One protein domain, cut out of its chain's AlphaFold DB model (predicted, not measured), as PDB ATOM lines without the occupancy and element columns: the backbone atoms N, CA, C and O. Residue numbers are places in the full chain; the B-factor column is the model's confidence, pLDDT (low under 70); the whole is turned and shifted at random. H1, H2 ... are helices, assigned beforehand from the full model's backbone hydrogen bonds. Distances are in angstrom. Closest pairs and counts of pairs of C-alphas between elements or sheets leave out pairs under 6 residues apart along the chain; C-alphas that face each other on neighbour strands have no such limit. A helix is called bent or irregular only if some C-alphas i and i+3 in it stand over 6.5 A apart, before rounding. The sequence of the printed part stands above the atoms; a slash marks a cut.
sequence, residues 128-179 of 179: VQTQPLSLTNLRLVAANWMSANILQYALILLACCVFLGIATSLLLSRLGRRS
ATOM      1  N   VAL A 128      48.972 -12.889  -1.354       63.38
ATOM      2  CA  VAL A 128      49.692 -11.943  -0.499       63.38
ATOM      3  C   VAL A 128      48.669 -11.247   0.388       63.38
ATOM      4  O   VAL A 128      47.799 -10.525  -0.097       63.38
ATOM      5  N   GLN A 129      48.751 -11.485   1.697       57.56
ATOM      6  CA  GLN A 129      47.848 -10.865   2.659       57.56
ATOM      7  C   GLN A 129      48.226  -9.390   2.854       57.56
ATOM      8  O   GLN A 129      49.137  -9.066   3.611       57.56
ATOM      9  N   THR A 130      47.528  -8.488   2.165       66.75
ATOM     10  CA  THR A 130      47.745  -7.033   2.278       66.75
ATOM     11  C   THR A 130      46.981  -6.398   3.440       66.75
ATOM     12  O   THR A 130      47.314  -5.294   3.862       66.75
ATOM     13  N   GLN A 131      45.962  -7.080   3.976       65.19
ATOM     14  CA  GLN A 131      45.141  -6.614   5.097       65.19
ATOM     15  C   GLN A 131      44.818  -7.761   6.069       65.19
ATOM     16  O   GLN A 131      44.705  -8.919   5.645       65.19
ATOM     17  N   PRO A 132      44.626  -7.472   7.371       67.12
ATOM     18  CA  PRO A 132      44.174  -8.472   8.331       67.12
ATOM     19  C   PRO A 132      42.802  -9.037   7.933       67.12
ATOM     20  O   PRO A 132      41.953  -8.336   7.373       67.12
ATOM     21  N   LEU A 133      42.588 -10.325   8.214       59.97
ATOM     22  CA  LEU A 133      41.319 -10.992   7.929       59.97
ATOM     23  C   LEU A 133      40.210 -10.357   8.778       59.97
ATOM     24  O   LEU A 133      40.266 -10.361  10.003       59.97
ATOM     25  N   SER A 134      39.197  -9.819   8.107       69.25
ATOM     26  CA  SER A 134      37.985  -9.265   8.711       69.25
ATOM     27  C   SER A 134      36.770  -9.839   7.988       69.25
ATOM     28  O   SER A 134      36.839 -10.108   6.785       69.25
ATOM     29  N   LEU A 135      35.644 -10.002   8.693       68.75
ATOM     30  CA  LEU A 135      34.386 -10.505   8.122       68.75
ATOM     31  C   LEU A 135      33.924  -9.673   6.913       68.75
ATOM     32  O   LEU A 135      33.367 -10.217   5.964       68.75
ATOM     33  N   THR A 136      34.227  -8.374   6.897       70.75
ATOM     34  CA  THR A 136      33.905  -7.464   5.787       70.75
ATOM     35  C   THR A 136      34.756  -7.737   4.539       70.75
ATOM     36  O   THR A 136      34.267  -7.632   3.414       70.75
ATOM     37  N   ASN A 137      36.016  -8.142   4.732       71.00
ATOM     38  CA  ASN A 137      36.973  -8.431   3.659       71.00
ATOM     39  C   ASN A 137      36.874  -9.874   3.148       71.00
ATOM     40  O   ASN A 137      37.304 -10.153   2.030       71.00
ATOM     41  N   LEU A 138      36.261 -10.782   3.915       74.44
ATOM     42  CA  LEU A 138      36.098 -12.185   3.530       74.44
ATOM     43  C   LEU A 138      35.357 -12.332   2.194       74.44
ATOM     44  O   LEU A 138      35.727 -13.173   1.381       74.44
ATOM     45  N   ARG A 139      34.369 -11.468   1.920       78.88
ATOM     46  CA  ARG A 139      33.661 -11.439   0.629       78.88
ATOM     47  C   ARG A 139      34.596 -11.109  -0.536       78.88
ATOM     48  O   ARG A 139      34.482 -11.727  -1.586       78.88
ATOM     49  N   LEU A 140      35.500 -10.145  -0.358       75.88
ATOM     50  CA  LEU A 140      36.463  -9.737  -1.388       75.88
ATOM     51  C   LEU A 140      37.495 -10.839  -1.637       75.88
ATOM     52  O   LEU A 140      37.783 -11.158  -2.785       75.88
ATOM     53  N   VAL A 141      37.988 -11.466  -0.566       68.50
ATOM     54  CA  VAL A 141      38.907 -12.609  -0.647       68.50
ATOM     55  C   VAL A 141      38.240 -13.790  -1.350       68.50
ATOM     56  O   VAL A 141      38.817 -14.351  -2.278       68.50
ATOM     57  N   ALA A 142      37.002 -14.119  -0.973       69.38
ATOM     58  CA  ALA A 142      36.229 -15.182  -1.601       69.38
ATOM     59  C   ALA A 142      35.938 -14.878  -3.076       69.38
ATOM     60  O   ALA A 142      36.099 -15.760  -3.907       69.38
ATOM     61  N   ALA A 143      35.567 -13.642  -3.425       71.12
ATOM     62  CA  ALA A 143      35.340 -13.238  -4.813       71.12
ATOM     63  C   ALA A 143      36.619 -13.331  -5.660       71.12
ATOM     64  O   ALA A 143      36.583 -13.860  -6.769       71.12
ATOM     65  N   ASN A 144      37.757 -12.878  -5.125       71.50
ATOM     66  CA  ASN A 144      39.044 -12.980  -5.808       71.50
ATOM     67  C   ASN A 144      39.463 -14.445  -6.008       71.50
ATOM     68  O   ASN A 144      39.875 -14.828  -7.099       71.50
ATOM     69  N   TRP A 145      39.309 -15.279  -4.976       72.56
ATOM     70  CA  TRP A 145      39.616 -16.709  -5.044       72.56
ATOM     71  C   TRP A 145      38.704 -17.463  -6.019       72.56
ATOM     72  O   TRP A 145      39.180 -18.276  -6.806       72.56
ATOM     73  N   MET A 146      37.411 -17.141  -6.007       62.88
ATOM     74  CA  MET A 146      36.398 -17.709  -6.892       62.88
ATOM     75  C   MET A 146      36.655 -17.374  -8.362       62.88
ATOM     76  O   MET A 146      36.524 -18.243  -9.218       62.88
ATOM     77  N   SER A 147      37.039 -16.126  -8.646       63.84
ATOM     78  CA  SER A 147      37.395 -15.676  -9.995       63.84
ATOM     79  C   SER A 147      38.659 -16.373 -10.506       63.84
ATOM     80  O   SER A 147      38.701 -16.824 -11.647       63.84
ATOM     81  N   ALA A 148      39.670 -16.527  -9.642       60.47
ATOM     82  CA  ALA A 148      40.907 -17.224  -9.984       60.47
ATOM     83  C   ALA A 148      40.710 -18.740 -10.187       60.47
ATOM     84  O   ALA A 148      41.429 -19.347 -10.974       60.47
ATOM     85  N   ASN A 149      39.728 -19.353  -9.512       66.06
ATOM     86  CA  ASN A 149      39.480 -20.799  -9.534       66.06
ATOM     87  C   ASN A 149      38.012 -21.130  -9.854       66.06
ATOM     88  O   ASN A 149      37.309 -21.777  -9.068       66.06
ATOM     89  N   ILE A 150      37.544 -20.719 -11.038       67.06
ATOM     90  CA  ILE A 150      36.140 -20.875 -11.464       67.06
ATOM     91  C   ILE A 150      35.642 -22.332 -11.414       67.06
ATOM     92  O   ILE A 150      34.483 -22.591 -11.090       67.06
ATOM     93  N   LEU A 151      36.529 -23.298 -11.675       64.12
ATOM     94  CA  LEU A 151      36.206 -24.726 -11.679       64.12
ATOM     95  C   LEU A 151      35.980 -25.260 -10.255       64.12
ATOM     96  O   LEU A 151      34.989 -25.944 -10.004       64.12
ATOM     97  N   GLN A 152      36.849 -24.898  -9.305       65.25
ATOM     98  CA  GLN A 152      36.677 -25.260  -7.891       65.25
ATOM     99  C   GLN A 152      35.402 -24.633  -7.320       65.25
ATOM    100  O   GLN A 152      34.656 -25.296  -6.599       65.25
ATOM    101  N   TYR A 153      35.104 -23.387  -7.699       66.44
ATOM    102  CA  TYR A 153      33.849 -22.741  -7.333       66.44
ATOM    103  C   TYR A 153      32.621 -23.502  -7.846       66.44
ATOM    104  O   TYR A 153      31.708 -23.778  -7.065       66.44
ATOM    105  N   ALA A 154      32.604 -23.874  -9.129       74.69
ATOM    106  CA  ALA A 154      31.491 -24.607  -9.725       74.69
ATOM    107  C   ALA A 154      31.241 -25.951  -9.014       74.69
ATOM    108  O   ALA A 154      30.090 -26.297  -8.744       74.69
ATOM    109  N   LEU A 155      32.305 -26.672  -8.643       75.25
ATOM    110  CA  LEU A 155      32.204 -27.929  -7.895       75.25
ATOM    111  C   LEU A 155      31.636 -27.735  -6.484       75.25
ATOM    112  O   LEU A 155      30.754 -28.491  -6.075       75.25
ATOM    113  N   ILE A 156      32.095 -26.717  -5.749       79.50
ATOM    114  CA  ILE A 156      31.561 -26.397  -4.415       79.50
ATOM    115  C   ILE A 156      30.078 -26.038  -4.511       79.50
ATOM    116  O   ILE A 156      29.272 -26.521  -3.716       79.50
ATOM    117  N   LEU A 157      29.699 -25.222  -5.498       80.62
ATOM    118  CA  LEU A 157      28.311 -24.820  -5.699       80.62
ATOM    119  C   LEU A 157      27.421 -26.031  -6.008       80.62
ATOM    120  O   LEU A 157      26.363 -26.185  -5.399       80.62
ATOM    121  N   LEU A 158      27.880 -26.924  -6.889       81.62
ATOM    122  CA  LEU A 158      27.194 -28.174  -7.208       81.62
ATOM    123  C   LEU A 158      27.019 -29.050  -5.958       81.62
ATOM    124  O   LEU A 158      25.916 -29.524  -5.689       81.62
ATOM    125  N   ALA A 159      28.081 -29.231  -5.167       81.25
ATOM    126  CA  ALA A 159      28.032 -30.004  -3.930       81.25
ATOM    127  C   ALA A 159      27.032 -29.408  -2.926       81.25
ATOM    128  O   ALA A 159      26.230 -30.142  -2.346       81.25
ATOM    129  N   CYS A 160      27.014 -28.080  -2.776       84.94
ATOM    130  CA  CYS A 160      26.029 -27.371  -1.961       84.94
ATOM    131  C   CYS A 160      24.596 -27.601  -2.461       84.94
ATOM    132  O   CYS A 160      23.710 -27.880  -1.654       84.94
ATOM    133  N   CYS A 161      24.357 -27.543  -3.775       87.31
ATOM    134  CA  CYS A 161      23.045 -27.828  -4.361       87.31
ATOM    135  C   CYS A 161      22.595 -29.272  -4.099       87.31
ATOM    136  O   CYS A 161      21.449 -29.493  -3.706       87.31
ATOM    137  N   VAL A 162      23.490 -30.250  -4.265       86.94
ATOM    138  CA  VAL A 162      23.204 -31.663  -3.977       86.94
ATOM    139  C   VAL A 162      22.889 -31.853  -2.497       86.94
ATOM    140  O   VAL A 162      21.885 -32.478  -2.160       86.94
ATOM    141  N   PHE A 163      23.697 -31.277  -1.608       90.12
ATOM    142  CA  PHE A 163      23.480 -31.364  -0.167       90.12
ATOM    143  C   PHE A 163      22.139 -30.751   0.243       90.12
ATOM    144  O   PHE A 163      21.385 -31.359   1.003       90.12
ATOM    145  N   LEU A 164      21.798 -29.588  -0.313       90.38
ATOM    146  CA  LEU A 164      20.518 -28.931  -0.072       90.38
ATOM    147  C   LEU A 164      19.343 -29.773  -0.591       90.38
ATOM    148  O   LEU A 164      18.335 -29.918   0.102       90.38
ATOM    149  N   GLY A 165      19.481 -30.375  -1.775       88.12
ATOM    150  CA  GLY A 165      18.488 -31.289  -2.342       88.12
ATOM    151  C   GLY A 165      18.276 -32.530  -1.471       88.12
ATOM    152  O   GLY A 165      17.136 -32.886  -1.169       88.12
ATOM    153  N   ILE A 166      19.362 -33.137  -0.982       88.25
ATOM    154  CA  ILE A 166      19.312 -34.276  -0.056       88.25
ATOM    155  C   ILE A 166      18.632 -33.863   1.247       88.25
ATOM    156  O   ILE A 166      17.678 -34.521   1.657       88.25
ATOM    157  N   ALA A 167      19.060 -32.763   1.870       87.75
ATOM    158  CA  ALA A 167      18.472 -32.254   3.106       87.75
ATOM    159  C   ALA A 167      16.965 -31.994   2.952       87.75
ATOM    160  O   ALA A 167      16.176 -32.396   3.806       87.75
ATOM    161  N   THR A 168      16.561 -31.410   1.824       86.81
ATOM    162  CA  THR A 168      15.154 -31.162   1.489       86.81
ATOM    163  C   THR A 168      14.387 -32.476   1.328       86.81
ATOM    164  O   THR A 168      13.334 -32.649   1.936       86.81
ATOM    165  N   SER A 169      14.935 -33.455   0.603       80.69
ATOM    166  CA  SER A 169      14.309 -34.777   0.441       80.69
ATOM    167  C   SER A 169      14.194 -35.551   1.763       80.69
ATOM    168  O   SER A 169      13.192 -36.223   2.016       80.69
ATOM    169  N   LEU A 170      15.185 -35.423   2.652       84.81
ATOM    170  CA  LEU A 170      15.183 -36.022   3.986       84.81
ATOM    171  C   LEU A 170      14.143 -35.353   4.884       84.81
ATOM    172  O   LEU A 170      13.446 -36.030   5.637       84.81
ATOM    173  N   LEU A 171      14.001 -34.032   4.781       86.56
ATOM    174  CA  LEU A 171      12.980 -33.284   5.501       86.56
ATOM    175  C   LEU A 171      11.571 -33.684   5.034       86.56
ATOM    176  O   LEU A 171      10.730 -34.035   5.860       86.56
ATOM    177  N   LEU A 172      11.335 -33.726   3.719       85.25
ATOM    178  CA  LEU A 172      10.066 -34.158   3.121       85.25
ATOM    179  C   LEU A 172       9.737 -35.623   3.432       85.25
ATOM    180  O   LEU A 172       8.600 -35.931   3.769       85.25
ATOM    181  N   SER A 173      10.717 -36.528   3.394       75.62
ATOM    182  CA  SER A 173      10.498 -37.941   3.740       75.62
ATOM    183  C   SER A 173      10.240 -38.168   5.233       75.62
ATOM    184  O   SER A 173       9.534 -39.112   5.595       75.62
ATOM    185  N   ARG A 174      10.752 -37.298   6.115       73.44
ATOM    186  CA  ARG A 174      10.435 -37.326   7.553       73.44
ATOM    187  C   ARG A 174       9.074 -36.713   7.879       73.44
ATOM    188  O   ARG A 174       8.398 -37.230   8.763       73.44
ATOM    189  N   LEU A 175       8.669 -35.654   7.178       72.25
ATOM    190  CA  LEU A 175       7.386 -34.975   7.403       72.25
ATOM    191  C   LEU A 175       6.212 -35.657   6.682       72.25
ATOM    192  O   LEU A 175       5.102 -35.655   7.200       72.25
ATOM    193  N   GLY A 176       6.448 -36.295   5.533       60.94
ATOM    194  CA  GLY A 176       5.419 -36.971   4.735       60.94
ATOM    195  C   GLY A 176       4.988 -38.346   5.255       60.94
ATOM    196  O   GLY A 176       4.042 -38.921   4.731       60.94
ATOM    197  N   ARG A 177       5.644 -38.893   6.289       58.09
ATOM    198  CA  ARG A 177       5.304 -40.203   6.877       58.09
ATOM    199  C   ARG A 177       4.566 -40.070   8.212       58.09
ATOM    200  O   ARG A 177       4.973 -40.679   9.201       58.09
ATOM    201  N   ARG A 178       3.494 -39.269   8.227       47.66
ATOM    202  CA  ARG A 178       2.402 -39.302   9.218       47.66
ATOM    203  C   ARG A 178       1.084 -38.808   8.595       47.66
ATOM    204  O   ARG A 178       0.619 -37.726   8.932       47.66
ATOM    205  N   SER A 179       0.498 -39.610   7.711       42.28
ATOM    206  CA  SER A 179      -0.949 -39.886   7.640       42.28
ATOM    207  C   SER A 179      -1.163 -41.102   6.756       42.28
ATOM    208  O   SER A 179      -0.684 -41.036   5.601       42.28
TER     209      SER A 179
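AT A GLANCE: This is residues 128 to 179 of the 179 residues of an uncharacterized protein of Microvirga flocculans (UniProt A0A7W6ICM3). Two helices meet near their ends at a corner, like an L with unequal arms: the short H1 makes one arm and the long H2 the other. Residues 155 to 179, of which 155 to 175 belong to H2, stick out and make most of the length, while residues 128 to 134 form an unnamed lead before H1. The printed part has 52 residues with two named helices, H1 then H2, and no named strand; its class is all helix. The whole is extended, with a radius of gyration of the C-alphas of 17.7 A, and spans 59 by 24 by 10 A.

HOW THE PARTS SIT: H1, residues 135 to 148, and H2, residues 150 to 175, are close but not clearly touching, with 2 pairs of C-alphas within 8 A. The closest C-alphas of the two helices are those of Met 146 and Tyr 153, 5.7 A apart. Their lines stand at a steep tilt of 65 degrees, and they run opposite ways. Their centres are 22.1 A apart. In H2 every O i to N i+4 pair is within hydrogen-bond range; in H1, 8 of 10 are.

IN THESE COORDINATES: H1 begins at C-alpha 135, at (34.386, -10.505, 8.122), and measures 20.4 A from first to last C-alpha. It is irregular, but only just: C-alphas 136 and 139 are 6.52 A apart, and its line is a rough one. After Asn 149, H2 begins at C-alpha 150, at (36.140, -20.875, -11.464), and ends at C-alpha 175, at (7.386, -34.975, 7.403), a length of 37.2 A.

THE WHOLE: The two C-alphas farthest apart are those of Thr 130 and Ser 179, the chain's last residue, at 59.0 A. The printed part has no cut, and the link from H1 to H2 is tight. Residues 155 to 179, of which 155 to 175 belong to H2, stand free. The mean pLDDT of the printed part is 72.9; it is under 70 in residues 128 to 135, 141 to 142, 146 to 153 and 176 to 179.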